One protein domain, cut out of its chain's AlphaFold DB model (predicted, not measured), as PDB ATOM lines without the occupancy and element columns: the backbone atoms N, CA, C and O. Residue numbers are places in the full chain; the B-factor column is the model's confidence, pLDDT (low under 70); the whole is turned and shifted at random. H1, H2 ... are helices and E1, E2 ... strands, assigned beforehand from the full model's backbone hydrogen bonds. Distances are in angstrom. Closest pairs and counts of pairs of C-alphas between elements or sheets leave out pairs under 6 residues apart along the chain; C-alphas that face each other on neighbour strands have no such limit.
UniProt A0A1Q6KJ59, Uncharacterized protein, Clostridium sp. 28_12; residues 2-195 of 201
ATOM      1  N   THR A   2      26.876 -59.430 -27.464       84.38
ATOM      2  CA  THR A   2      25.599 -60.144 -27.321       84.38
ATOM      3  C   THR A   2      25.345 -60.511 -25.855       84.38
ATOM      4  O   THR A   2      26.269 -60.546 -25.039       84.38
ATOM      5  N   THR A   3      24.094 -60.812 -25.494       84.62
ATOM      6  CA  THR A   3      23.748 -61.295 -24.143       84.62
ATOM      7  C   THR A   3      24.522 -62.565 -23.778       84.62
ATOM      8  O   THR A   3      24.961 -62.705 -22.640       84.62
ATOM      9  N   GLN A   4      24.750 -63.453 -24.751       82.69
ATOM     10  CA  GLN A   4      25.512 -64.692 -24.567       82.69
ATOM     11  C   GLN A   4      26.999 -64.424 -24.303       82.69
ATOM     12  O   GLN A   4      27.577 -65.009 -23.391       82.69
ATOM     13  N   GLU A   5      27.617 -63.499 -25.044       80.75
ATOM     14  CA  GLU A   5      29.011 -63.097 -24.802       80.75
ATOM     15  C   GLU A   5      29.193 -62.485 -23.414       80.75
ATOM     16  O   GLU A   5      30.168 -62.789 -22.728       80.75
ATOM     17  N   LYS A   6      28.235 -61.658 -22.976       83.19
ATOM     18  CA  LYS A   6      28.261 -61.054 -21.641       83.19
ATOM     19  C   LYS A   6      28.158 -62.115 -20.541       83.19
ATOM     20  O   LYS A   6      28.968 -62.106 -19.622       83.19
ATOM     21  N   GLN A   7      27.227 -63.063 -20.675       82.69
ATOM     22  CA  GLN A   7      27.081 -64.186 -19.741       82.69
ATOM     23  C   GLN A   7      28.350 -65.039 -19.656       82.69
ATOM     24  O   GLN A   7      28.745 -65.427 -18.560       82.69
ATOM     25  N   ARG A   8      29.018 -65.287 -20.790       83.81
ATOM     26  CA  ARG A   8      30.288 -66.024 -20.822       83.81
ATOM     27  C   ARG A   8      31.398 -65.280 -20.078       83.81
ATOM     28  O   ARG A   8      32.095 -65.886 -19.275       83.81
ATOM     29  N   ILE A   9      31.549 -63.975 -20.315       88.25
ATOM     30  CA  ILE A   9      32.554 -63.143 -19.630       88.25
ATOM     31  C   ILE A   9      32.297 -63.104 -18.121       88.25
ATOM     32  O   ILE A   9      33.235 -63.192 -17.331       88.25
ATOM     33  N   ASP A  10      31.037 -62.967 -17.710       90.44
ATOM     34  CA  ASP A  10      30.672 -62.940 -16.294       90.44
ATOM     35  C   ASP A  10      30.928 -64.307 -15.631       90.44
ATOM     36  O   ASP A  10      31.478 -64.358 -14.530       90.44
ATOM     37  N   GLY A  11      30.625 -65.409 -16.324       90.44
ATOM     38  CA  GLY A  11      30.948 -66.763 -15.871       90.44
ATOM     39  C   GLY A  11      32.453 -67.001 -15.730       90.44
ATOM     40  O   GLY A  11      32.902 -67.485 -14.693       90.44
ATOM     41  N   GLU A  12      33.249 -66.583 -16.714       93.25
ATOM     42  CA  GLU A  12      34.713 -66.675 -16.677       93.25
ATOM     43  C   GLU A  12      35.308 -65.906 -15.485       93.25
ATOM     44  O   GLU A  12      36.160 -66.431 -14.767       93.25
ATOM     45  N   LYS A  13      34.808 -64.694 -15.207       95.00
ATOM     46  CA  LYS A  13      35.222 -63.903 -14.036       95.00
ATOM     47  C   LYS A  13      34.906 -64.605 -12.719       95.00
ATOM     48  O   LYS A  13      35.764 -64.636 -11.843       95.00
ATOM     49  N   ILE A  14      33.700 -65.159 -12.577       94.88
ATOM     50  CA  ILE A  14      33.294 -65.891 -11.368       94.88
ATOM     51  C   ILE A  14      34.197 -67.107 -11.159       94.88
ATOM     52  O   ILE A  14      34.704 -67.309 -10.061       94.88
ATOM     53  N   VAL A  15      34.456 -67.886 -12.210       95.81
ATOM     54  CA  VAL A  15      35.299 -69.084 -12.101       95.81
ATOM     55  C   VAL A  15      36.739 -68.723 -11.732       95.81
ATOM     56  O   VAL A  15      37.333 -69.410 -10.908       95.81
ATOM     57  N   ASN A  16      37.281 -67.623 -12.257       94.94
ATOM     58  CA  ASN A  16      38.614 -67.153 -11.867       94.94
ATOM     59  C   ASN A  16      38.662 -66.672 -10.404       94.94
ATOM     60  O   ASN A  16      39.641 -66.935  -9.714       94.94
ATOM     61  N   LEU A  17      37.609 -66.012  -9.905       95.38
ATOM     62  CA  LEU A  17      37.512 -65.649  -8.483       95.38
ATOM     63  C   LEU A  17      37.507 -66.889  -7.583       95.38
ATOM     64  O   LEU A  17      38.174 -66.904  -6.555       95.38
ATOM     65  N   ILE A  18      36.789 -67.937  -7.990       95.62
ATOM     66  CA  ILE A  18      36.724 -69.200  -7.249       95.62
ATOM     67  C   ILE A  18      38.072 -69.922  -7.289       95.62
ATOM     68  O   ILE A  18      38.533 -70.383  -6.249       95.62
ATOM     69  N   ALA A  19      38.725 -69.984  -8.453       93.06
ATOM     70  CA  ALA A  19      40.042 -70.604  -8.601       93.06
ATOM     71  C   ALA A  19      41.092 -69.970  -7.673       93.06
ATOM     72  O   ALA A  19      41.930 -70.678  -7.130       93.06
ATOM     73  N   ASN A  20      40.988 -68.663  -7.422       92.00
ATOM     74  CA  ASN A  20      41.876 -67.925  -6.520       92.00
ATOM     75  C   ASN A  20      41.452 -67.982  -5.040       92.00
ATOM     76  O   ASN A  20      42.038 -67.289  -4.218       92.00
ATOM     77  N   SER A  21      40.409 -68.741  -4.692       91.75
ATOM     78  CA  SER A  21      39.844 -68.782  -3.336       91.75
ATOM     79  C   SER A  21      40.225 -70.033  -2.548       91.75
ATOM     80  O   SER A  21      39.472 -70.470  -1.679       91.75
ATOM     81  N   PHE A  22      41.357 -70.652  -2.857       91.12
ATOM     82  CA  PHE A  22      41.845 -71.767  -2.055       91.12
ATOM     83  C   PHE A  22      42.158 -71.344  -0.620       91.12
ATOM     84  O   PHE A  22      42.498 -70.191  -0.361       91.12
ATOM     85  N   PHE A  23      42.002 -72.270   0.323       89.62
ATOM     86  CA  PHE A  23      42.330 -71.996   1.714       89.62
ATOM     87  C   PHE A  23      43.842 -71.839   1.918       89.62
ATOM     88  O   PHE A  23      44.622 -72.675   1.475       89.62
ATOM     89  N   GLU A  24      44.230 -70.801   2.657       87.50
ATOM     90  CA  GLU A  24      45.589 -70.629   3.196       87.50
ATOM     91  C   GLU A  24      45.655 -71.097   4.663       87.50
ATOM     92  O   GLU A  24      46.651 -71.643   5.126       87.50
ATOM     93  N   ASP A  25      44.550 -70.924   5.396       87.62
ATOM     94  CA  ASP A  25      44.407 -71.287   6.804       87.62
ATOM     95  C   ASP A  25      43.270 -72.299   6.996       87.62
ATOM     96  O   ASP A  25      42.107 -72.047   6.658       87.62
ATOM     97  N   MET A  26      43.605 -73.451   7.588       86.94
ATOM     98  CA  MET A  26      42.639 -74.520   7.850       86.94
ATOM     99  C   MET A  26      41.511 -74.066   8.781       86.94
ATOM    100  O   MET A  26      40.360 -74.450   8.574       86.94
ATOM    101  N   TYR A  27      41.810 -73.255   9.800       86.88
ATOM    102  CA  TYR A  27      40.790 -72.818  10.754       86.88
ATOM    103  C   TYR A  27      39.710 -71.986  10.053       86.88
ATOM    104  O   TYR A  27      38.521 -72.300  10.140       86.88
ATOM    105  N   SER A  28      40.120 -70.992   9.272       87.81
ATOM    106  CA  SER A  28      39.224 -70.126   8.504       87.81
ATOM    107  C   SER A  28      38.384 -70.911   7.495       87.81
ATOM    108  O   SER A  28      37.181 -70.673   7.376       87.81
ATOM    109  N   TRP A  29      38.973 -71.902   6.820       92.62
ATOM    110  CA  TRP A  29      38.259 -72.762   5.870       92.62
ATOM    111  C   TRP A  29      37.232 -73.686   6.534       92.62
ATOM    112  O   TRP A  29      36.098 -73.769   6.060       92.62
ATOM    113  N   THR A  30      37.552 -74.311   7.673       92.25
ATOM    114  CA  THR A  30      36.578 -75.144   8.421       92.25
ATOM    115  C   THR A  30      35.366 -74.360   8.931       92.25
ATOM    116  O   THR A  30      34.297 -74.938   9.144       92.25
ATOM    117  N   GLN A  31      35.505 -73.038   9.072       89.75
ATOM    118  CA  GLN A  31      34.446 -72.113   9.484       89.75
ATOM    119  C   GLN A  31      33.798 -71.359   8.310       89.75
ATOM    120  O   GLN A  31      32.911 -70.528   8.531       89.75
ATOM    121  N   ALA A  32      34.211 -71.626   7.066       90.06
ATOM    122  CA  ALA A  32      33.689 -70.934   5.895       90.06
ATOM    123  C   ALA A  32      32.177 -71.167   5.748       90.06
ATOM    124  O   ALA A  32      31.678 -72.293   5.818       90.06
ATOM    125  N   LYS A  33      31.434 -70.077   5.550       89.38
ATOM    126  CA  LYS A  33      29.975 -70.081   5.374       89.38
ATOM    127  C   LYS A  33      29.620 -69.879   3.907       89.38
ATOM    128  O   LYS A  33      30.404 -69.301   3.159       89.38
ATOM    129  N   ALA A  34      28.412 -70.289   3.527       90.81
ATOM    130  CA  ALA A  34      27.905 -70.158   2.161       90.81
ATOM    131  C   ALA A  34      28.776 -70.889   1.121       90.81
ATOM    132  O   ALA A  34      28.915 -70.444  -0.013       90.81
ATOM    133  N   ILE A  35      29.336 -72.033   1.508       93.38
ATOM    134  CA  ILE A  35      29.935 -73.020   0.605       93.38
ATOM    135  C   ILE A  35      29.393 -74.393   1.008       93.38
ATOM    136  O   ILE A  35      29.210 -74.630   2.198       93.38
ATOM    137  N   ASN A  36      29.125 -75.301   0.074       92.38
ATOM    138  CA  ASN A  36      28.640 -76.645   0.413       92.38
ATOM    139  C   ASN A  36      29.773 -77.669   0.546       92.38
ATOM    140  O   ASN A  36      30.954 -77.335   0.433       92.38
ATOM    141  N   CYS A  37      29.398 -78.934   0.753       93.25
ATOM    142  CA  CYS A  37      30.316 -80.064   0.859       93.25
ATOM    143  C   CYS A  37      31.264 -80.185  -0.345       93.25
ATOM    144  O   CYS A  37      32.436 -80.487  -0.154       93.25
ATOM    145  N   TYR A  38      30.806 -79.892  -1.567       95.12
ATOM    146  CA  TYR A  38      31.633 -79.981  -2.771       95.12
ATOM    147  C   TYR A  38      32.707 -78.903  -2.835       95.12
ATOM    148  O   TYR A  38      33.878 -79.206  -3.044       95.12
ATOM    149  N   ALA A  39      32.319 -77.646  -2.626       95.75
ATOM    150  CA  ALA A  39      33.263 -76.539  -2.561       95.75
ATOM    151  C   ALA A  39      34.283 -76.745  -1.440       95.75
ATOM    152  O   ALA A  39      35.489 -76.621  -1.658       95.75
ATOM    153  N   PHE A  40      33.780 -77.122  -0.262       96.44
ATOM    154  CA  PHE A  40      34.595 -77.399   0.905       96.44
ATOM    155  C   PHE A  40      35.599 -78.506   0.619       96.44
ATOM    156  O   PHE A  40      36.790 -78.276   0.770       96.44
ATOM    157  N   ALA A  41      35.154 -79.659   0.120       95.69
ATOM    158  CA  ALA A  41      36.029 -80.789  -0.164       95.69
ATOM    159  C   ALA A  41      37.084 -80.493  -1.240       95.69
ATOM    160  O   ALA A  41      38.082 -81.191  -1.304       95.69
ATOM    161  N   ARG A  42      36.908 -79.446  -2.054       95.12
ATOM    162  CA  ARG A  42      37.918 -78.956  -3.005       95.12
ATOM    163  C   ARG A  42      38.823 -77.859  -2.438       95.12
ATOM    164  O   ARG A  42      39.580 -77.261  -3.194       95.12
ATOM    165  N   GLY A  43      38.723 -77.550  -1.148       94.56
ATOM    166  CA  GLY A  43      39.507 -76.502  -0.495       94.56
ATOM    167  C   GLY A  43      39.112 -75.073  -0.885       94.56
ATOM    168  O   GLY A  43      39.888 -74.148  -0.665       94.56
ATOM    169  N   LEU A  44      37.936 -74.870  -1.483       95.12
ATOM    170  CA  LEU A  44      37.484 -73.557  -1.952       95.12
ATOM    171  C   LEU A  44      36.826 -72.764  -0.818       95.12
ATOM    172  O   LEU A  44      36.130 -73.330   0.025       95.12
ATOM    173  N   THR A  45      36.996 -71.441  -0.830       94.31
ATOM    174  CA  THR A  45      36.477 -70.532   0.210       94.31
ATOM    175  C   THR A  45      35.599 -69.403  -0.333       94.31
ATOM    176  O   THR A  45      34.947 -68.714   0.453       94.31
ATOM    177  N   CYS A  46      35.522 -69.205  -1.658       94.50
ATOM    178  CA  CYS A  46      34.673 -68.164  -2.242       94.50
ATOM    179  C   CYS A  46      33.196 -68.419  -1.883       94.50
ATOM    180  O   CYS A  46      32.671 -69.483  -2.211       94.50
ATOM    181  N   PRO A  47      32.481 -67.468  -1.263       92.88
ATOM    182  CA  PRO A  47      31.095 -67.685  -0.869       92.88
ATOM    183  C   PRO A  47      30.154 -67.695  -2.082       92.88
ATOM    184  O   PRO A  47      30.240 -66.848  -2.972       92.88
ATOM    185  N   ASP A  48      29.188 -68.605  -2.069       91.94
ATOM    186  CA  ASP A  48      28.054 -68.675  -2.987       91.94
ATOM    187  C   ASP A  48      26.756 -68.478  -2.199       91.94
ATOM    188  O   ASP A  48      26.000 -69.393  -1.903       91.94
ATOM    189  N   VAL A  49      26.495 -67.217  -1.859       88.12
ATOM    190  CA  VAL A  49      25.362 -66.777  -1.022       88.12
ATOM    191  C   VAL A  49      23.983 -67.084  -1.616       88.12
ATOM    192  O   VAL A  49      22.973 -66.920  -0.935       88.12
ATOM    193  N   LYS A  50      23.923 -67.444  -2.902       87.69
ATOM    194  CA  LYS A  50      22.679 -67.776  -3.609       87.69
ATOM    195  C   LYS A  50      22.523 -69.277  -3.850       87.69
ATOM    196  O   LYS A  50      21.478 -69.661  -4.370       87.69
ATOM    197  N   ASN A  51      23.522 -70.089  -3.502       86.94
ATOM    198  CA  ASN A  51      23.569 -71.535  -3.710       86.94
ATOM    199  C   ASN A  51      23.369 -71.926  -5.194       86.94
ATOM    200  O   ASN A  51      22.530 -72.764  -5.523       86.94
ATOM    201  N   GLN A  52      24.081 -71.269  -6.118       88.31
ATOM    202  CA  GLN A  52      23.923 -71.429  -7.581       88.31
ATOM    203  C   GLN A  52      25.192 -71.863  -8.329       88.31
ATOM    204  O   GLN A  52      25.169 -72.018  -9.558       88.31
ATOM    205  N   ILE A  53      26.306 -71.997  -7.619       92.00
ATOM    206  CA  ILE A  53      27.644 -72.153  -8.186       92.00
ATOM    207  C   ILE A  53      28.187 -73.548  -7.900       92.00
ATOM    208  O   ILE A  53      28.700 -74.191  -8.814       92.00
ATOM    209  N   TYR A  54      28.076 -74.030  -6.663       93.69
ATOM    210  CA  TYR A  54      28.772 -75.244  -6.229       93.69
ATOM    211  C   TYR A  54      28.003 -76.534  -6.493       93.69
ATOM    212  O   TYR A  54      27.723 -77.326  -5.602       93.69
ATOM    213  N   THR A  55      27.728 -76.772  -7.764       93.31
ATOM    214  CA  THR A  55      27.123 -78.005  -8.269       93.31
ATOM    215  C   THR A  55      28.121 -78.666  -9.223       93.31
ATOM    216  O   THR A  55      28.679 -77.952 -10.060       93.31
ATOM    217  N   PRO A  56      28.386 -79.985  -9.154       95.75
ATOM    218  CA  PRO A  56      29.357 -80.614 -10.044       95.75
ATOM    219  C   PRO A  56      29.041 -80.345 -11.524       95.75
ATOM    220  O   PRO A  56      27.928 -80.577 -12.004       95.75
ATOM    221  N   GLY A  57      30.038 -79.838 -12.252       96.69
ATOM    222  CA  GLY A  57      29.981 -79.487 -13.674       96.69
ATOM    223  C   GLY A  57      29.551 -78.041 -13.939       96.69
ATOM    224  O   GLY A  57      29.680 -77.538 -15.062       96.69
ATOM    225  N   ARG A  58      29.058 -77.333 -12.916       96.31
ATOM    226  CA  ARG A  58      28.574 -75.955 -13.039       96.31
ATOM    227  C   ARG A  58      29.693 -74.980 -13.375       96.31
ATOM    228  O   ARG A  58      29.496 -74.116 -14.228       96.31
ATOM    229  N   LEU A  59      30.860 -75.116 -12.747       96.94
ATOM    230  CA  LEU A  59      32.000 -74.217 -12.957       96.94
ATOM    231  C   LEU A  59      32.520 -74.325 -14.388       96.94
ATOM    232  O   LEU A  59      32.757 -73.313 -15.050       96.94
ATOM    233  N   TYR A  60      32.598 -75.545 -14.911       96.94
ATOM    234  CA  TYR A  60      32.939 -75.773 -16.310       96.94
ATOM    235  C   TYR A  60      31.948 -75.124 -17.276       96.94
ATOM    236  O   TYR A  60      32.356 -74.410 -18.198       96.94
ATOM    237  N   ARG A  61      30.641 -75.289 -17.039       95.56
ATOM    238  CA  ARG A  61      29.609 -74.634 -17.856       95.56
ATOM    239  C   ARG A  61      29.682 -73.113 -17.775       95.56
ATOM    240  O   ARG A  61      29.499 -72.461 -18.797       95.56
ATOM    241  N   LEU A  62      29.959 -72.547 -16.601       95.19
ATOM    242  CA  LEU A  62      30.130 -71.101 -16.436       95.19
ATOM    243  C   LEU A  62      31.329 -70.577 -17.241       95.19
ATOM    244  O   LEU A  62      31.218 -69.519 -17.858       95.19
ATOM    245  N   LYS A  63      32.443 -71.319 -17.288       94.56
ATOM    246  CA  LYS A  63      33.652 -70.900 -18.014       94.56
ATOM    247  C   LYS A  63      33.547 -71.085 -19.531       94.56
ATOM    248  O   LYS A  63      33.942 -70.198 -20.286       94.56
ATOM    249  N   PHE A  64      33.013 -72.218 -19.986       92.62
ATOM    250  CA  PHE A  64      33.069 -72.622 -21.400       92.62
ATOM    251  C   PHE A  64      31.707 -72.644 -22.111       92.62
ATOM    252  O   PHE A  64      31.653 -72.715 -23.336       92.62
ATOM    253  N   GLY A  65      30.595 -72.561 -21.378       90.25
ATOM    254  CA  GLY A  65      29.237 -72.523 -21.937       90.25
ATOM    255  C   GLY A  65      28.641 -73.884 -22.316       90.25
ATOM    256  O   GLY A  65      27.518 -73.934 -22.815       90.25
ATOM    257  N   HIS A  66      29.346 -74.993 -22.081       89.69
ATOM    258  CA  HIS A  66      28.899 -76.351 -22.416       89.69
ATOM    259  C   HIS A  66      29.336 -77.374 -21.359       89.69
ATOM    260  O   HIS A  66      30.104 -77.046 -20.465       89.69
ATOM    261  N   GLY A  67      28.858 -78.620 -21.470       88.00
ATOM    262  CA  GLY A  67      29.192 -79.725 -20.560       88.00
ATOM    263  C   GLY A  67      28.031 -80.159 -19.652       88.00
ATOM    264  O   GLY A  67      27.027 -79.447 -19.562       88.00
ATOM    265  N   PRO A  68      28.135 -81.346 -19.027       92.06
ATOM    266  CA  PRO A  68      27.138 -81.836 -18.081       92.06
ATOM    267  C   PRO A  68      27.179 -81.044 -16.766       92.06
ATOM    268  O   PRO A  68      28.232 -80.571 -16.355       92.06
ATOM    269  N   GLU A  69      26.024 -80.934 -16.119       92.44
ATOM    270  CA  GLU A  69      25.840 -80.445 -14.749       92.44
ATOM    271  C   GLU A  69      24.901 -81.432 -14.055       92.44
ATOM    272  O   GLU A  69      23.922 -81.872 -14.667       92.44
ATOM    273  N   VAL A  70      25.213 -81.804 -12.817       91.81
ATOM    274  CA  VAL A  70      24.485 -82.839 -12.071       91.81
ATOM    275  C   VAL A  70      24.246 -82.450 -10.628       91.81
ATOM    276  O   VAL A  70      25.005 -81.677 -10.066       91.81
ATOM    277  N   ASN A  71      23.213 -83.021 -10.015       84.75
ATOM    278  CA  ASN A  71      22.930 -82.842  -8.595       84.75
ATOM    279  C   ASN A  71      23.344 -84.074  -7.772       84.75
ATOM    280  O   ASN A  71      23.820 -85.075  -8.310       84.75
ATOM    281  N   TRP A  72      23.093 -84.006  -6.464       76.62
ATOM    282  CA  TRP A  72      23.427 -85.039  -5.479       76.62
ATOM    283  C   TRP A  72      22.721 -86.386  -5.660       76.62
ATOM    284  O   TRP A  72      23.065 -87.331  -4.964       76.62
ATOM    285  N   LYS A  73      21.753 -86.508  -6.575       81.12
ATOM    286  CA  LYS A  73      21.033 -87.765  -6.854       81.12
ATOM    287  C   LYS A  73      21.542 -88.486  -8.104       81.12
ATOM    288  O   LYS A  73      21.024 -89.540  -8.463       81.12
ATOM    289  N   CYS A  74      22.490 -87.897  -8.829       85.88
ATOM    290  CA  CYS A  74      23.004 -88.470 -10.069       85.88
ATOM    291  C   CYS A  74      24.020 -89.591  -9.815       85.88
ATOM    292  O   CYS A  74      24.651 -89.639  -8.772       85.88
ATOM    293  N   ASP A  75      24.204 -90.469 -10.801       88.56
ATOM    294  CA  ASP A  75      25.189 -91.554 -10.749       88.56
ATOM    295  C   ASP A  75      26.634 -91.033 -10.519       88.56
ATOM    296  O   ASP A  75      27.032 -90.043 -11.152       88.56
ATOM    297  N   PRO A  76      27.442 -91.687  -9.658       89.38
ATOM    298  CA  PRO A  76      28.765 -91.194  -9.276       89.38
ATOM    299  C   PRO A  76      29.773 -91.164 -10.434       89.38
ATOM    300  O   PRO A  76      30.674 -90.328 -10.417       89.38
ATOM    301  N   TYR A  77      29.613 -91.967 -11.494       91.62
ATOM    302  CA  TYR A  77      30.451 -91.854 -12.697       91.62
ATOM    303  C   TYR A  77      30.165 -90.572 -13.483       91.62
ATOM    304  O   TYR A  77      31.061 -90.001 -14.114       91.62
ATOM    305  N   LEU A  78      28.922 -90.087 -13.461       93.62
ATOM    306  CA  LEU A  78      28.600 -88.799 -14.071       93.62
ATOM    307  C   LEU A  78      29.140 -87.641 -13.222       93.62
ATOM    308  O   LEU A  78      29.631 -86.659 -13.786       93.62
ATOM    309  N   ILE A  79      29.115 -87.780 -11.892       94.50
ATOM    310  CA  ILE A  79      29.765 -86.845 -10.963       94.50
ATOM    311  C   ILE A  79      31.285 -86.814 -11.211       94.50
ATOM    312  O   ILE A  79      31.834 -85.729 -11.378       94.50
ATOM    313  N   ASP A  80      31.951 -87.964 -11.355       93.81
ATOM    314  CA  ASP A  80      33.388 -88.091 -11.676       93.81
ATOM    315  C   ASP A  80      33.788 -87.293 -12.931       93.81
ATOM    316  O   ASP A  80      34.737 -86.499 -12.940       93.81
ATOM    317  N   LYS A  81      32.990 -87.418 -13.997       95.12
ATOM    318  CA  LYS A  81      33.183 -86.630 -15.221       95.12
ATOM    319  C   LYS A  81      33.034 -85.127 -14.972       95.12
ATOM    320  O   LYS A  81      33.780 -84.327 -15.539       95.12
ATOM    321  N   CYS A  82      32.071 -84.734 -14.145       96.81
ATOM    322  CA  CYS A  82      31.849 -83.337 -13.784       96.81
ATOM    323  C   CYS A  82      32.997 -82.771 -12.933       96.81
ATOM    324  O   CYS A  82      33.428 -81.650 -13.188       96.81
ATOM    325  N   ILE A  83      33.556 -83.557 -12.008       95.88
ATOM    326  CA  ILE A  83      34.745 -83.200 -11.214       95.88
ATOM    327  C   ILE A  83      35.940 -82.938 -12.127       95.88
ATOM    328  O   ILE A  83      36.630 -81.932 -11.954       95.88
ATOM    329  N   SER A  84      36.169 -83.810 -13.110       95.69
ATOM    330  CA  SER A  84      37.260 -83.661 -14.084       95.69
ATOM    331  C   SER A  84      37.119 -82.364 -14.890       95.69
ATOM    332  O   SER A  84      38.073 -81.600 -15.035       95.69
ATOM    333  N   ASN A  85      35.903 -82.067 -15.355       97.00
ATOM    334  CA  ASN A  85      35.592 -80.827 -16.063       97.00
ATOM    335  C   ASN A  85      35.785 -79.590 -15.176       97.00
ATOM    336  O   ASN A  85      36.443 -78.637 -15.585       97.00
ATOM    337  N   ASP A  86      35.251 -79.590 -13.958       97.50
ATOM    338  CA  ASP A  86      35.411 -78.456 -13.044       97.50
ATOM    339  C   ASP A  86      36.883 -78.226 -12.679       97.50
ATOM    340  O   ASP A  86      37.307 -77.077 -12.599       97.50
ATOM    341  N   SER A  87      37.685 -79.288 -12.552       96.38
ATOM    342  CA  SER A  87      39.138 -79.175 -12.350       96.38
ATOM    343  C   SER A  87      39.814 -78.466 -13.524       96.38
ATOM    344  O   SER A  87      40.609 -77.552 -13.310       96.38
ATOM    345  N   LEU A  88      39.431 -78.797 -14.766       95.69
ATOM    346  CA  LEU A  88      39.896 -78.072 -15.956       95.69
ATOM    347  C   LEU A  88      39.478 -76.595 -15.908       95.69
ATOM    348  O   LEU A  88      40.260 -75.707 -16.241       95.69
ATOM    349  N   ALA A  89      38.241 -76.317 -15.494       96.44
ATOM    350  CA  ALA A  89      37.728 -74.955 -15.419       96.44
ATOM    351  C   ALA A  89      38.477 -74.112 -14.379       96.44
ATOM    352  O   ALA A  89      38.769 -72.941 -14.630       96.44
ATOM    353  N   LEU A  90      38.815 -74.721 -13.245       95.81
ATOM    354  CA  LEU A  90      39.541 -74.100 -12.144       95.81
ATOM    355  C   LEU A  90      41.063 -74.100 -12.333       95.81
ATOM    356  O   LEU A  90      41.752 -73.501 -11.518       95.81
ATOM    357  N   ASN A  91      41.587 -74.731 -13.392       94.38
ATOM    358  CA  ASN A  91      43.024 -74.941 -13.590       94.38
ATOM    359  C   ASN A  91      43.688 -75.660 -12.396       94.38
ATOM    360  O   ASN A  91      44.766 -75.285 -11.949       94.38
ATOM    361  N   GLN A  92      43.013 -76.681 -11.865       93.38
ATOM    362  CA  GLN A  92      43.479 -77.496 -10.743       93.38
ATOM    363  C   GLN A  92      43.988 -78.848 -11.247       93.38
ATOM    364  O   GLN A  92      43.316 -79.491 -12.062       93.38
ATOM    365  N   HIS A  93      45.126 -79.315 -10.729       94.00
ATOM    366  CA  HIS A  93      45.562 -80.690 -10.959       94.00
ATOM    367  C   HIS A  93      44.824 -81.627 -10.000       94.00
ATOM    368  O   HIS A  93      44.971 -81.547  -8.782       94.00
ATOM    369  N   CYS A  94      43.978 -82.484 -10.567       94.94
ATOM    370  CA  CYS A  94      43.130 -83.404  -9.827       94.94
ATOM    371  C   CYS A  94      43.250 -84.792 -10.454       94.94
ATOM    372  O   CYS A  94      42.805 -85.009 -11.583       94.94
ATOM    373  N   GLU A  95      43.833 -85.731  -9.720       94.44
ATOM    374  CA  GLU A  95      44.045 -87.105 -10.171       94.44
ATOM    375  C   GLU A  95      43.111 -88.047  -9.420       94.44
ATOM    376  O   GLU A  95      43.048 -88.022  -8.194       94.44
ATOM    377  N   ARG A  96      42.406 -88.919 -10.144       93.62
ATOM    378  CA  ARG A  96      41.623 -89.980  -9.511       93.62
ATOM    379  C   ARG A  96      42.551 -91.093  -9.025       93.62
ATOM    380  O   ARG A  96      43.248 -91.703  -9.832       93.62
ATOM    381  N   VAL A  97      42.499 -91.401  -7.736       92.44
ATOM    382  CA  VAL A  97      43.347 -92.403  -7.072       92.44
ATOM    383  C   VAL A  97      42.507 -93.511  -6.434       92.44
ATOM    384  O   VAL A  97      41.288 -93.399  -6.307       92.44
ATOM    385  N   SER A  98      43.150 -94.612  -6.041       88.44
ATOM    386  CA  SER A  98      42.507 -95.651  -5.227       88.44
ATOM    387  C   SER A  98      42.651 -95.314  -3.746       88.44
ATOM    388  O   SER A  98      43.722 -94.869  -3.332       88.44
ATOM    389  N   PHE A  99      41.639 -95.618  -2.932       84.44
ATOM    390  CA  PHE A  99      41.753 -95.518  -1.473       84.44
ATOM    391  C   PHE A  99      42.993 -96.241  -0.928       84.44
ATOM    392  O   PHE A  99      43.746 -95.683  -0.141       84.44
ATOM    393  N   SER A 100      43.263 -97.446  -1.441       85.62
ATOM    394  CA  SER A 100      44.415 -98.272  -1.051       85.62
ATOM    395  C   SER A 100      45.782 -97.639  -1.344       85.62
ATOM    396  O   SER A 100      46.798 -98.103  -0.831       85.62
ATOM    397  N   SER A 101      45.821 -96.593  -2.176       86.75
ATOM    398  CA  SER A 101      47.046 -95.862  -2.511       86.75
ATOM    399  C   SER A 101      47.296 -94.639  -1.623       86.75
ATOM    400  O   SER A 101      48.396 -94.086  -1.672       86.75
ATOM    401  N   ILE A 102      46.312 -94.228  -0.814       87.44
ATOM    402  CA  ILE A 102      46.428 -93.106   0.122       87.44
ATOM    403  C   ILE A 102      47.236 -93.566   1.332       87.44
ATOM    404  O   ILE A 102      46.878 -94.547   1.986       87.44
ATOM    405  N   LYS A 103      48.322 -92.857   1.643       85.94
ATOM    406  CA  LYS A 103      49.153 -93.150   2.814       85.94
ATOM    407  C   LYS A 103      48.856 -92.164   3.928       85.94
ATOM    408  O   LYS A 103      48.491 -91.012   3.704       85.94
ATOM    409  N   GLU A 104      49.051 -92.617   5.158       80.38
ATOM    410  CA  GLU A 104      48.821 -91.775   6.328       80.38
ATOM    411  C   GLU A 104      49.785 -90.572   6.378       80.38
ATOM    412  O   GLU A 104      49.418 -89.496   6.843       80.38
ATOM    413  N   ASP A 105      50.982 -90.702   5.813       85.50
ATOM    414  CA  ASP A 105      52.093 -89.757   5.930       85.50
ATOM    415  C   ASP A 105      52.527 -89.114   4.598       85.50
ATOM    416  O   ASP A 105      53.599 -88.523   4.516       85.50
ATOM    417  N   ASP A 106      51.707 -89.193   3.544       91.06
ATOM    418  CA  ASP A 106      52.053 -88.634   2.226       91.06
ATOM    419  C   ASP A 106      51.827 -87.121   2.073       91.06
ATOM    420  O   ASP A 106      52.122 -86.571   1.009       91.06
ATOM    421  N   CYS A 107      51.310 -86.463   3.115       91.50
ATOM    422  CA  CYS A 107      51.034 -85.024   3.182       91.50
ATOM    423  C   CYS A 107      50.189 -84.463   2.025       91.50
ATOM    424  O   CYS A 107      50.196 -83.257   1.782       91.50
ATOM    425  N   ASN A 108      49.444 -85.306   1.313       94.25
ATOM    426  CA  ASN A 108      48.625 -84.866   0.192       94.25
ATOM    427  C   ASN A 108      47.219 -84.469   0.656       94.25
ATOM    428  O   ASN A 108      46.686 -84.994   1.637       94.25
ATOM    429  N   PHE A 109      46.594 -83.569  -0.101       94.69
ATOM    430  CA  PHE A 109      45.179 -83.265   0.045       94.69
ATOM    431  C   PHE A 109      44.357 -84.221  -0.828       94.69
ATOM    432  O   PHE A 109      44.614 -84.371  -2.026       94.69
ATOM    433  N   TYR A 110      43.345 -84.849  -0.232       94.69
ATOM    434  CA  TYR A 110      42.429 -85.736  -0.940       94.69
ATOM    435  C   TYR A 110      40.985 -85.314  -0.748       94.69
ATOM    436  O   TYR A 110      40.626 -84.736   0.273       94.69
ATOM    437  N   PHE A 111      40.130 -85.698  -1.683       94.56
ATOM    438  CA  PHE A 111      38.691 -85.702  -1.469       94.56
ATOM    439  C   PHE A 111      38.029 -86.907  -2.116       94.56
ATOM    440  O   PHE A 111      38.611 -87.556  -2.984       94.56
ATOM    441  N   ALA A 112      36.826 -87.239  -1.659       92.25
ATOM    442  CA  ALA A 112      36.104 -88.420  -2.110       92.25
ATOM    443  C   ALA A 112      34.604 -88.157  -2.225       92.25
ATOM    444  O   ALA A 112      34.067 -87.306  -1.513       92.25
ATOM    445  N   ILE A 113      33.941 -88.913  -3.102       91.50
ATOM    446  CA  ILE A 113      32.477 -89.007  -3.143       91.50
ATOM    447  C   ILE A 113      32.027 -90.016  -2.077       91.50
ATOM    448  O   ILE A 113      32.565 -91.119  -2.000       91.50
ATOM    449  N   THR A 114      31.019 -89.665  -1.281       89.12
ATOM    450  CA  THR A 114      30.416 -90.547  -0.268       89.12
ATOM    451  C   THR A 114      28.931 -90.714  -0.533       89.12
ATOM    452  O   THR A 114      28.258 -89.718  -0.793       89.12
ATOM    453  N   ASP A 115      28.401 -91.927  -0.395       88.69
ATOM    454  CA  ASP A 115      26.950 -92.128  -0.311       88.69
ATOM    455  C   ASP A 115      26.501 -91.910   1.132       88.69
ATOM    456  O   ASP A 115      27.135 -92.429   2.060       88.69
ATOM    457  N   PHE A 116      25.422 -91.167   1.333       86.75
ATOM    458  CA  PHE A 116      24.789 -91.036   2.637       86.75
ATOM    459  C   PHE A 116      23.289 -91.220   2.539       86.75
ATOM    460  O   PHE A 116      22.677 -90.904   1.524       86.75
ATOM    461  N   HIS A 117      22.696 -91.679   3.631       87.38
ATOM    462  CA  HIS A 117      21.262 -91.873   3.745       87.38
ATOM    463  C   HIS A 117      20.729 -91.285   5.049       87.38
ATOM    464  O   HIS A 117      21.453 -91.121   6.035       87.38
ATOM    465  N   VAL A 118      19.441 -90.953   5.064       87.12
ATOM    466  CA  VAL A 118      18.750 -90.526   6.287       87.12
ATOM    467  C   VAL A 118      18.540 -91.744   7.184       87.12
ATOM    468  O   VAL A 118      17.985 -92.745   6.731       87.12
ATOM    469  N   LEU A 119      18.898 -91.665   8.472       85.56
ATOM    470  CA  LEU A 119      18.799 -92.819   9.388       85.56
ATOM    471  C   LEU A 119      17.380 -93.404   9.469       85.56
ATOM    472  O   LEU A 119      17.198 -94.614   9.568       85.56
ATOM    473  N   ASN A 120      16.365 -92.542   9.394       81.56
ATOM    474  CA  ASN A 120      14.957 -92.938   9.459       81.56
ATOM    475  C   ASN A 120      14.328 -93.209   8.078       81.56
ATOM    476  O   ASN A 120      13.156 -93.573   8.012       81.56
ATOM    477  N   SER A 121      15.078 -93.024   6.986       80.50
ATOM    478  CA  SER A 121      14.646 -93.323   5.615       80.50
ATOM    479  C   SER A 121      15.846 -93.770   4.763       80.50
ATOM    480  O   SER A 121      16.330 -93.008   3.927       80.50
ATOM    481  N   PRO A 122      16.349 -95.011   4.936       76.94
ATOM    482  CA  PRO A 122      17.540 -95.484   4.221       76.94
ATOM    483  C   PRO A 122      17.393 -95.541   2.692       76.94
ATOM    484  O   PRO A 122      18.382 -95.662   1.979       76.94
ATOM    485  N   ALA A 123      16.159 -95.482   2.178       76.31
ATOM    486  CA  ALA A 123      15.896 -95.411   0.742       76.31
ATOM    487  C   ALA A 123      16.268 -94.042   0.139       76.31
ATOM    488  O   ALA A 123      16.580 -93.967  -1.052       76.31
ATOM    489  N   ASP A 124      16.257 -92.983   0.955       76.69
ATOM    490  CA  ASP A 124      16.664 -91.638   0.561       76.69
ATOM    491  C   ASP A 124      18.182 -91.510   0.704       76.69
ATOM    492  O   ASP A 124      18.693 -91.136   1.762       76.69
ATOM    493  N   HIS A 125      18.890 -91.848  -0.374       77.94
ATOM    494  CA  HIS A 125      20.342 -91.746  -0.461       77.94
ATOM    495  C   HIS A 125      20.775 -90.603  -1.384       77.94
ATOM    496  O   HIS A 125      20.060 -90.201  -2.310       77.94
ATOM    497  N   HIS A 126      21.941 -90.047  -1.096       83.69
ATOM    498  CA  HIS A 126      22.469 -88.840  -1.706       83.69
ATOM    499  C   HIS A 126      23.997 -88.903  -1.732       83.69
ATOM    500  O   HIS A 126      24.635 -89.426  -0.822       83.69
ATOM    501  N   TRP A 127      24.600 -88.294  -2.748       88.31
ATOM    502  CA  TRP A 127      26.048 -88.174  -2.848       88.31
ATOM    503  C   TRP A 127      26.536 -86.891  -2.180       88.31
ATOM    504  O   TRP A 127      26.063 -85.801  -2.496       88.31
ATOM    505  N   HIS A 128      27.513 -87.021  -1.289       90.12
ATOM    506  CA  HIS A 128      28.241 -85.925  -0.649       90.12
ATOM    507  C   HIS A 128      29.740 -86.041  -0.900       90.12
ATOM    508  O   HIS A 128      30.218 -86.973  -1.545       90.12
ATOM    509  N   PHE A 129      30.478 -85.060  -0.382       93.12
ATOM    510  CA  PHE A 129      31.925 -85.035  -0.446       93.12
ATOM    511  C   PHE A 129      32.556 -84.852   0.918       93.12
ATOM    512  O   PHE A 129      32.091 -84.055   1.733       93.12
ATOM    513  N   ILE A 130      33.675 -85.536   1.105       93.81
ATOM    514  CA  ILE A 130      34.574 -85.370   2.245       93.81
ATOM    515  C   ILE A 130      35.984 -85.130   1.739       93.81
ATOM    516  O   ILE A 130      36.297 -85.435   0.587       93.81
ATOM    517  N   CYS A 131      36.843 -84.615   2.606       94.56
ATOM    518  CA  CYS A 131      38.246 -84.403   2.285       94.56
ATOM    519  C   CYS A 131      39.166 -84.905   3.388       94.56
ATOM    520  O   CYS A 131      38.775 -84.985   4.552       94.56
ATOM    521  N   ARG A 132      40.390 -85.236   2.990       93.62
ATOM    522  CA  ARG A 132      41.517 -85.509   3.865       93.62
ATOM    523  C   ARG A 132      42.541 -84.410   3.679       93.62
ATOM    524  O   ARG A 132      43.010 -84.171   2.568       93.62
ATOM    525  N   THR A 133      42.900 -83.762   4.766       93.00
ATOM    526  CA  THR A 133      43.898 -82.698   4.775       93.00
ATOM    527  C   THR A 133      45.325 -83.264   4.785       93.00
ATOM    528  O   THR A 133      45.525 -84.416   5.178       93.00
ATOM    529  N   PRO A 134      46.346 -82.452   4.444       91.75
ATOM    530  CA  PRO A 134      47.756 -82.852   4.498       91.75
ATOM    531  C   PRO A 134      48.231 -83.368   5.863       91.75
ATOM    532  O   PRO A 134      49.134 -84.194   5.936       91.75
ATOM    533  N   ASN A 135      47.621 -82.904   6.958       89.69
ATOM    534  CA  ASN A 135      47.911 -83.389   8.314       89.69
ATOM    535  C   ASN A 135      47.120 -84.658   8.699       89.69
ATOM    536  O   ASN A 135      47.137 -85.059   9.859       89.69
ATOM    537  N   GLY A 136      46.418 -85.273   7.745       89.19
ATOM    538  CA  GLY A 136      45.750 -86.560   7.903       89.19
ATOM    539  C   GLY A 136      44.347 -86.519   8.504       89.19
ATOM    540  O   GLY A 136      43.792 -87.582   8.777       89.19
ATOM    541  N   LEU A 137      43.750 -85.339   8.689       90.88
ATOM    542  CA  LEU A 137      42.392 -85.216   9.221       90.88
ATOM    543  C   LEU A 137      41.355 -85.422   8.120       90.88
ATOM    544  O   LEU A 137      41.416 -84.786   7.071       90.88
ATOM    545  N   TRP A 138      40.364 -86.264   8.397       91.94
ATOM    546  CA  TRP A 138      39.180 -86.393   7.558       91.94
ATOM    547  C   TRP A 138      38.093 -85.433   8.024       91.94
ATOM    548  O   TRP A 138      37.724 -85.418   9.202       91.94
ATOM    549  N   LEU A 139      37.583 -84.640   7.089       94.50
ATOM    550  CA  LEU A 139      36.626 -83.575   7.342       94.50
ATOM    551  C   LEU A 139      35.420 -83.692   6.415       94.50
ATOM    552  O   LEU A 139      35.550 -83.938   5.211       94.50
ATOM    553  N   HIS A 140      34.248 -83.426   6.978       93.81
ATOM    554  CA  HIS A 140      32.993 -83.312   6.250       93.81
ATOM    555  C   HIS A 140      32.333 -81.979   6.571       93.81
ATOM    556  O   HIS A 140      32.214 -81.607   7.734       93.81
ATOM    557  N   LYS A 141      31.886 -81.256   5.544       93.69
ATOM    558  CA  LYS A 141      31.003 -80.104   5.719       93.69
ATOM    559  C   LYS A 141      29.589 -80.528   5.331       93.69
ATOM    560  O   LYS A 141      29.350 -80.727   4.140       93.69
ATOM    561  N   PRO A 142      28.663 -80.676   6.286       88.69
ATOM    562  CA  PRO A 142      27.371 -81.294   6.012       88.69
ATOM    563  C   PRO A 142      26.379 -80.378   5.297       88.69
ATOM    564  O   PRO A 142      25.421 -80.884   4.717       88.69
ATOM    565  N   ASP A 143      26.589 -79.058   5.348       86.44
ATOM    566  CA  ASP A 143      25.698 -78.059   4.757       86.44
ATOM    567  C   ASP A 143      26.406 -76.700   4.549       86.44
ATOM    568  O   ASP A 143      27.493 -76.452   5.080       86.44
ATOM    569  N   TRP A 144      25.767 -75.798   3.799       87.56
ATOM    570  CA  TRP A 144      26.162 -74.407   3.558       87.56
ATOM    571  C   TRP A 144      26.427 -73.581   4.820       87.56
ATOM    572  O   TRP A 144      27.309 -72.707   4.817       87.56
ATOM    573  N   PHE A 145      25.656 -73.816   5.884       83.50
ATOM    574  CA  PHE A 145      25.664 -72.983   7.092       83.50
ATOM    575  C   PHE A 145      26.322 -73.654   8.298       83.50
ATOM    576  O   PHE A 145      26.755 -72.961   9.220       83.50
ATOM    577  N   LEU A 146      26.418 -74.983   8.283       87.00
ATOM    578  CA  LEU A 146      27.023 -75.769   9.354       87.00
ATOM    579  C   LEU A 146      28.552 -75.746   9.256       87.00
ATOM    580  O   LEU A 146      29.113 -75.665   8.163       87.00
ATOM    581  N   ALA A 147      29.238 -75.797  10.397       88.50
ATOM    582  CA  ALA A 147      30.695 -75.916  10.425       88.50
ATOM    583  C   ALA A 147      31.143 -77.286   9.891       88.50
ATOM    584  O   ALA A 147      30.359 -78.233   9.863       88.50
ATOM    585  N   ALA A 148      32.400 -77.386   9.458       93.56
ATOM    586  CA  ALA A 148      32.979 -78.684   9.138       93.56
ATOM    587  C   ALA A 148      33.203 -79.518  10.412       93.56
ATOM    588  O   ALA A 148      33.560 -78.984  11.463       93.56
ATOM    589  N   GLU A 149      33.033 -80.828  10.294       92.81
ATOM    590  CA  GLU A 149      33.148 -81.801  11.376       92.81
ATOM    591  C   GLU A 149      34.243 -82.827  11.058       92.81
ATOM    592  O   GLU A 149      34.492 -83.160   9.896       92.81
ATOM    593  N   LEU A 150      34.904 -83.331  12.103       92.25
ATOM    594  CA  LEU A 150      35.833 -84.455  11.989       92.25
ATOM    595  C   LEU A 150      35.050 -85.745  11.778       92.25
ATOM    596  O   LEU A 150      34.140 -86.049  12.550       92.25
ATOM    597  N   VAL A 151      35.457 -86.541  10.794       89.31
ATOM    598  CA  VAL A 151      34.828 -87.837  10.521       89.31
ATOM    599  C   VAL A 151      35.834 -88.961  10.692       89.31
ATOM    600  O   VAL A 151      36.974 -88.892  10.238       89.31
ATOM    601  N   ASN A 152      35.427 -90.019  11.387       77.31
ATOM    602  CA  ASN A 152      36.297 -91.159  11.653       77.31
ATOM    603  C   ASN A 152      36.258 -92.149  10.480       77.31
ATOM    604  O   ASN A 152      35.707 -93.244  10.600       77.31
ATOM    605  N   TRP A 153      36.831 -91.757   9.345       75.62
ATOM    606  CA  TRP A 153      36.735 -92.484   8.082       75.62
ATOM    607  C   TRP A 153      38.099 -93.021   7.652       75.62
ATOM    608  O   TRP A 153      38.954 -92.270   7.201       75.62
ATOM    609  N   ILE A 154      38.340 -94.315   7.880       67.69
ATOM    610  CA  ILE A 154      39.683 -94.907   7.738       67.69
ATOM    611  C   ILE A 154      39.662 -96.240   6.970       67.69
ATOM    612  O   ILE A 154      40.718 -96.764   6.638       67.69
ATOM    613  N   GLU A 155      38.487 -96.805   6.669       74.06
ATOM    614  CA  GLU A 155      38.371 -98.143   6.071       74.06
ATOM    615  C   GLU A 155      37.113 -98.267   5.202       74.06
ATOM    616  O   GLU A 155      36.070 -97.700   5.532       74.06
ATOM    617  N   TYR A 156      37.198 -99.053   4.121       77.94
ATOM    618  CA  TYR A 156      36.054 -99.403   3.275       77.94
ATOM    619  C   TYR A 156      34.883 -99.965   4.089       77.94
ATOM    620  O   TYR A 156      35.073-100.765   5.003       77.94
ATOM    621  N   GLY A 157      33.658 -99.556   3.756       78.94
ATOM    622  CA  GLY A 157      32.442 -99.958   4.463       78.94
ATOM    623  C   GLY A 157      32.250 -99.318   5.841       78.94
ATOM    624  O   GLY A 157      31.163 -99.434   6.404       78.94
ATOM    625  N   LYS A 158      33.247 -98.608   6.391       85.62
ATOM    626  CA  LYS A 158      33.088 -97.872   7.647       85.62
ATOM    627  C   LYS A 158      32.091 -96.733   7.468       85.62
ATOM    628  O   LYS A 158      32.120 -96.031   6.457       85.62
ATOM    629  N   THR A 159      31.242 -96.534   8.467       89.00
ATOM    630  CA  THR A 159      30.252 -95.461   8.459       89.00
ATOM    631  C   THR A 159      30.626 -94.336   9.414       89.00
ATOM    632  O   THR A 159      31.400 -94.519  10.361       89.00
ATOM    633  N   PHE A 160      30.088 -93.150   9.155       89.31
ATOM    634  CA  PHE A 160      30.072 -92.053  10.112       89.31
ATOM    635  C   PHE A 160      28.711 -91.365  10.071       89.31
ATOM    636  O   PHE A 160      28.068 -91.290   9.024       89.31
ATOM    637  N   GLN A 161      28.276 -90.865  11.222       90.94
ATOM    638  CA  GLN A 161      27.020 -90.139  11.342       90.94
ATOM    639  C   GLN A 161      27.288 -88.643  11.404       90.94
ATOM    640  O   GLN A 161      28.284 -88.211  11.982       90.94
ATOM    641  N   PHE A 162      26.386 -87.870  10.817       90.38
ATOM    642  CA  PHE A 162      26.410 -86.413  10.831       90.38
ATOM    643  C   PHE A 162      24.978 -85.887  10.791       90.38
ATOM    644  O   PHE A 162      24.034 -86.624  10.498       90.38
ATOM    645  N   ASN A 163      24.812 -84.599  11.068       89.19
ATOM    646  CA  ASN A 163      23.530 -83.925  10.915       89.19
ATOM    647  C   ASN A 163      23.583 -82.959   9.735       89.19
ATOM    648  O   ASN A 163      24.530 -82.187   9.612       89.19
ATOM    649  N   THR A 164      22.552 -82.963   8.895       86.69
ATOM    650  CA  THR A 164      22.375 -81.960   7.832       86.69
ATOM    651  C   THR A 164      21.023 -81.266   7.949       86.69
ATOM    652  O   THR A 164      20.165 -81.671   8.734       86.69
ATOM    653  N   VAL A 165      20.834 -80.193   7.190       81.38
ATOM    654  CA  VAL A 165      19.571 -79.456   7.132       81.38
ATOM    655  C   VAL A 165      18.683 -80.091   6.065       81.38
ATOM    656  O   VAL A 165      19.138 -80.397   4.963       81.38
ATOM    657  N   GLY A 166      17.389 -80.258   6.352       70.12
ATOM    658  CA  GLY A 166      16.473 -80.964   5.446       70.12
ATOM    659  C   GLY A 166      16.380 -80.398   4.029       70.12
ATOM    660  O   GLY A 166      16.155 -81.155   3.090       70.12
ATOM    661  N   ARG A 167      16.650 -79.104   3.830       69.50
ATOM    662  CA  ARG A 167      16.676 -78.480   2.497       69.50
ATOM    663  C   ARG A 167      17.617 -79.191   1.511       69.50
ATOM    664  O   ARG A 167      17.273 -79.286   0.334       69.50
ATOM    665  N   GLU A 168      18.752 -79.723   1.968       65.19
ATOM    666  CA  GLU A 168      19.724 -80.412   1.101       65.19
ATOM    667  C   GLU A 168      19.238 -81.796   0.629       65.19
ATOM    668  O   GLU A 168      19.684 -82.304  -0.402       65.19
ATOM    669  N   LEU A 169      18.247 -82.384   1.309       65.88
ATOM    670  CA  LEU A 169      17.667 -83.690   0.969       65.88
ATOM    671  C   LEU A 169      16.590 -83.604  -0.140       65.88
ATOM    672  O   LEU A 169      16.067 -84.611  -0.631       65.88
ATOM    673  N   GLY A 170      16.280 -82.395  -0.617       60.09
ATOM    674  CA  GLY A 170      15.351 -82.155  -1.722       60.09
ATOM    675  C   GLY A 170      13.868 -82.177  -1.327       60.09
ATOM    676  O   GLY A 170      13.499 -81.951  -0.179       60.09
ATOM    677  N   SER A 171      12.995 -82.407  -2.315       49.41
ATOM    678  CA  SER A 171      11.538 -82.156  -2.268       49.41
ATOM    679  C   SER A 171      10.745 -82.850  -1.153       49.41
ATOM    680  O   SER A 171       9.613 -82.456  -0.899       49.41
ATOM    681  N   SER A 172      11.301 -83.869  -0.496       50.09
ATOM    682  CA  SER A 172      10.659 -84.555   0.635       50.09
ATOM    683  C   SER A 172      10.759 -83.760   1.948       50.09
ATOM    684  O   SER A 172      10.035 -84.048   2.895       50.09
ATOM    685  N   PHE A 173      11.641 -82.755   1.997       51.28
ATOM    686  CA  PHE A 173      12.004 -82.000   3.201       51.28
ATOM    687  C   PHE A 173      11.946 -80.474   2.988       51.28
ATOM    688  O   PHE A 173      12.471 -79.703   3.791       51.28
ATOM    689  N   THR A 174      11.281 -80.012   1.922       47.12
ATOM    690  CA  THR A 174      11.172 -78.588   1.537       47.12
ATOM    691  C   THR A 174      10.458 -77.691   2.552       47.12
ATOM    692  O   THR A 174      10.504 -76.473   2.404       47.12
ATOM    693  N   GLU A 175       9.829 -78.265   3.580       45.84
ATOM    694  CA  GLU A 175       9.165 -77.533   4.669       45.84
ATOM    695  C   GLU A 175       9.947 -77.554   5.993       45.84
ATOM    696  O   GLU A 175       9.474 -77.011   6.992       45.84
ATOM    697  N   CYS A 176      11.137 -78.161   6.038       49.12
ATOM    698  CA  CYS A 176      11.937 -78.164   7.257       49.12
ATOM    699  C   CYS A 176      12.576 -76.788   7.482       49.12
ATOM    700  O   CYS A 176      13.345 -76.296   6.655       49.12
ATOM    701  N   ASP A 177      12.242 -76.187   8.628       56.34
ATOM    702  CA  ASP A 177      12.945 -75.043   9.202       56.34
ATOM    703  C   ASP A 177      14.459 -75.330   9.226       56.34
ATOM    704  O   ASP A 177      14.877 -76.458   9.498       56.34
ATOM    705  N   GLU A 178      15.286 -74.318   8.948       59.91
ATOM    706  CA  GLU A 178      16.757 -74.420   8.983       59.91
ATOM    707  C   GLU A 178      17.269 -74.839  10.377       59.91
ATOM    708  O   GLU A 178      18.416 -75.253  10.527       59.91
ATOM    709  N   SER A 179      16.401 -74.769  11.394       62.94
ATOM    710  CA  SER A 179      16.631 -75.267  12.750       62.94
ATOM    711  C   SER A 179      16.544 -76.794  12.904       62.94
ATOM    712  O   SER A 179      17.026 -77.327  13.909       62.94
ATOM    713  N   VAL A 180      15.948 -77.519  11.949       77.12
ATOM    714  CA  VAL A 180      15.750 -78.971  12.049       77.12
ATOM    715  C   VAL A 180      16.936 -79.707  11.443       77.12
ATOM    716  O   VAL A 180      17.090 -79.815  10.226       77.12
ATOM    717  N   LEU A 181      17.750 -80.259  12.337       85.06
ATOM    718  CA  LEU A 181      18.847 -81.152  12.006       85.06
ATOM    719  C   LEU A 181      18.327 -82.570  11.768       85.06
ATOM    720  O   LEU A 181      17.648 -83.152  12.616       85.06
ATOM    721  N   ILE A 182      18.663 -83.120  10.606       86.19
ATOM    722  CA  ILE A 182      18.297 -84.468  10.192       86.19
ATOM    723  C   ILE A 182      19.527 -85.363  10.318       86.19
ATOM    724  O   ILE A 182      20.555 -85.061   9.704       86.19
ATOM    725  N   PRO A 183      19.432 -86.459  11.088       89.44
ATOM    726  CA  PRO A 183      20.547 -87.364  11.262       89.44
ATOM    727  C   PRO A 183      20.702 -88.264  10.033       89.44
ATOM    728  O   PRO A 183      19.764 -88.939   9.587       89.44
ATOM    729  N   CYS A 184      21.922 -88.286   9.518       89.81
ATOM    730  CA  CYS A 184      22.336 -89.055   8.360       89.81
ATOM    731  C   CYS A 184      23.497 -89.977   8.722       89.81
ATOM    732  O   CYS A 184      24.255 -89.723   9.660       89.81
ATOM    733  N   GLU A 185      23.657 -91.034   7.938       91.06
ATOM    734  CA  GLU A 185      24.829 -91.898   7.965       91.06
ATOM    735  C   GLU A 185      25.454 -91.942   6.574       91.06
ATOM    736  O   GLU A 185      24.777 -92.224   5.585       91.06
ATOM    737  N   ALA A 186      26.747 -91.644   6.507       89.44
ATOM    738  CA  ALA A 186      27.563 -91.798   5.314       89.44
ATOM    739  C   ALA A 186      28.377 -93.086   5.390       89.44
ATOM    740  O   ALA A 186      28.839 -93.484   6.462       89.44
ATOM    741  N   VAL A 187      28.594 -93.704   4.235       86.12
ATOM    742  CA  VAL A 187      29.313 -94.971   4.098       86.12
ATOM    743  C   VAL A 187      30.599 -94.763   3.296       86.12
ATOM    744  O   VAL A 187      30.631 -94.040   2.299       86.12
ATOM    745  N   CYS A 188      31.686 -95.402   3.735       73.81
ATOM    746  CA  CYS A 188      32.931 -95.477   2.981       73.81
ATOM    747  C   CYS A 188      32.820 -96.402   1.781       73.81
ATOM    748  O   CYS A 188      32.504 -97.581   1.942       73.81
ATOM    749  N   PHE A 189      33.242 -95.927   0.612       74.44
ATOM    750  CA  PHE A 189      33.466 -96.777  -0.554       74.44
ATOM    751  C   PHE A 189      34.880 -96.575  -1.075       74.44
ATOM    752  O   PHE A 189      35.447 -95.519  -0.861       74.44
ATOM    753  N   GLU A 190      35.454 -97.581  -1.738       68.94
ATOM    754  CA  GLU A 190      36.841 -97.574  -2.240       68.94
ATOM    755  C   GLU A 190      37.018 -96.788  -3.546       68.94
ATOM    756  O   GLU A 190      38.143 -96.516  -3.971       68.94
ATOM    757  N   ASN A 191      35.907 -96.425  -4.186       78.69
ATOM    758  CA  ASN A 191      35.876 -95.811  -5.504       78.69
ATOM    759  C   ASN A 191      35.629 -94.299  -5.392       78.69
ATOM    760  O   ASN A 191      34.939 -93.856  -4.484       78.69
ATOM    761  N   PHE A 192      36.146 -93.533  -6.360       89.06
ATOM    762  CA  PHE A 192      35.991 -92.071  -6.476       89.06
ATOM    763  C   PHE A 192      36.732 -91.240  -5.418       89.06
ATOM    764  O   PHE A 192      36.155 -90.359  -4.780       89.06
ATOM    765  N   PHE A 193      38.036 -91.495  -5.289       92.69
ATOM    766  CA  PHE A 193      38.967 -90.629  -4.568       92.69
ATOM    767  C   PHE A 193      39.783 -89.797  -5.530       92.69
ATOM    768  O   PHE A 193      40.134 -90.246  -6.622       92.69
ATOM    769  N   TYR A 194      40.146 -88.614  -5.070       94.94
ATOM    770  CA  TYR A 194      40.853 -87.631  -5.854       94.94
ATOM    771  C   TYR A 194      41.978 -87.049  -5.022       94.94
ATOM    772  O   TYR A 194      41.745 -86.586  -3.907       94.94
ATOM    773  N   LYS A 195      43.190 -87.065  -5.565       95.75
ATOM    774  CA  LYS A 195      44.300 -86.258  -5.079       95.75
ATOM    775  C   LYS A 195      44.198 -84.888  -5.738       95.75
ATOM    776  O   LYS A 195      44.165 -84.808  -6.965       95.75
TER     777      LYS A 195
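Overview. This is residues 2 to 195 of the 201 residues of an uncharacterized protein of Clostridium sp. 28_12 (UniProt A0A1Q6KJ59). A strongly twisted, partly rolled sheet built on the long hairpin E2 and E3 makes one part of the model, left open between E4 and E5, and a cluster of three crossed helices, H1, H4 and H5, makes the other. H5 joins the two beside E1, the short H3 covers E3, and H1 reaches farthest from the sheet. The 194 printed residues run H1 H2 H3 H4 H5 E1 E2 E3 E4 E5 H6 E6 E7, six helices and seven strands of mixed class, in a branched sheet whose neighbour pairs are antiparallel. The whole is compact, with a radius of gyration of the C-alphas of 16.3 A and spans of 51 by 44 by 32 A.

Arrangement. Start at E2, residues 109 to 118: the hairpin partner E3, residues 121 to 132, lies on one side, with N 112 and O 130 2.9 A apart. On the other side of E2 are E6, residues 181 to 187, with N 117 and O 185 2.9 A apart, and E7, residues 193 to 195, with N 111 and O 194 2.9 A apart. Three edge strands follow: E4, residues 138 to 140, beside E3, with N 139 and O 131 2.8 A apart; E5, residues 159 to 165, beside E6, with N 182 and O 164 2.8 A apart; and E1, residues 94 to 97, beside E7, with N 195 and O 95 2.8 A apart. E2, E3 and E4 form a meander, each strand the antiparallel neighbour of the one before. H3, residues 37 to 41, lies over E3 at a height over the sheet of 7.0 A; H6, residues 166 to 169, is on the same face, over none of the strands. H2, residues 26 to 30, is close to H3 but not clearly touching, with C-alphas 29 and 40 closest at 7.7 A. H5, residues 76 to 90, is on the sheet; C-alphas 87 and 94 are its closest to E1, 6.3 A. H4, residues 58 to 64, touches residues 85 to 90 of H5 at a steep tilt of 48 degrees, closest at C-alphas 60 and 86, 4.9 A. Residues 8 to 15 of H1, residues 3 to 19, touch H4 at a steep tilt of 59 degrees, closest at C-alphas 11 and 62, 4.5 A. Every O i to N i+4 pair is within hydrogen-bond range in H1 to H5; H6 is too short for one.

Along the chain. Find C-alpha 3 at (23.748, -61.295, -24.143); from there H1 runs 24.4 A. H5 runs 20.4 A. E2 starts at C-alpha 109, (45.179, -83.265, 0.045), and runs 28.1 A; E3 runs 28.0 A and bends by 87 degrees at residue 124. E7 ends at C-alpha 195, (44.300, -86.258, -5.079).

Size, cuts and confidence. The two C-alphas farthest apart, of Thr 2 and Glu 155, are 52.2 A apart. The printed part has no cut. The long links are H3 to H4, H4 to H5, E1 to E2, E4 to E5 and H6 to E6. Confidence is low, under 70, at residues 154, 167 to 179 and 190.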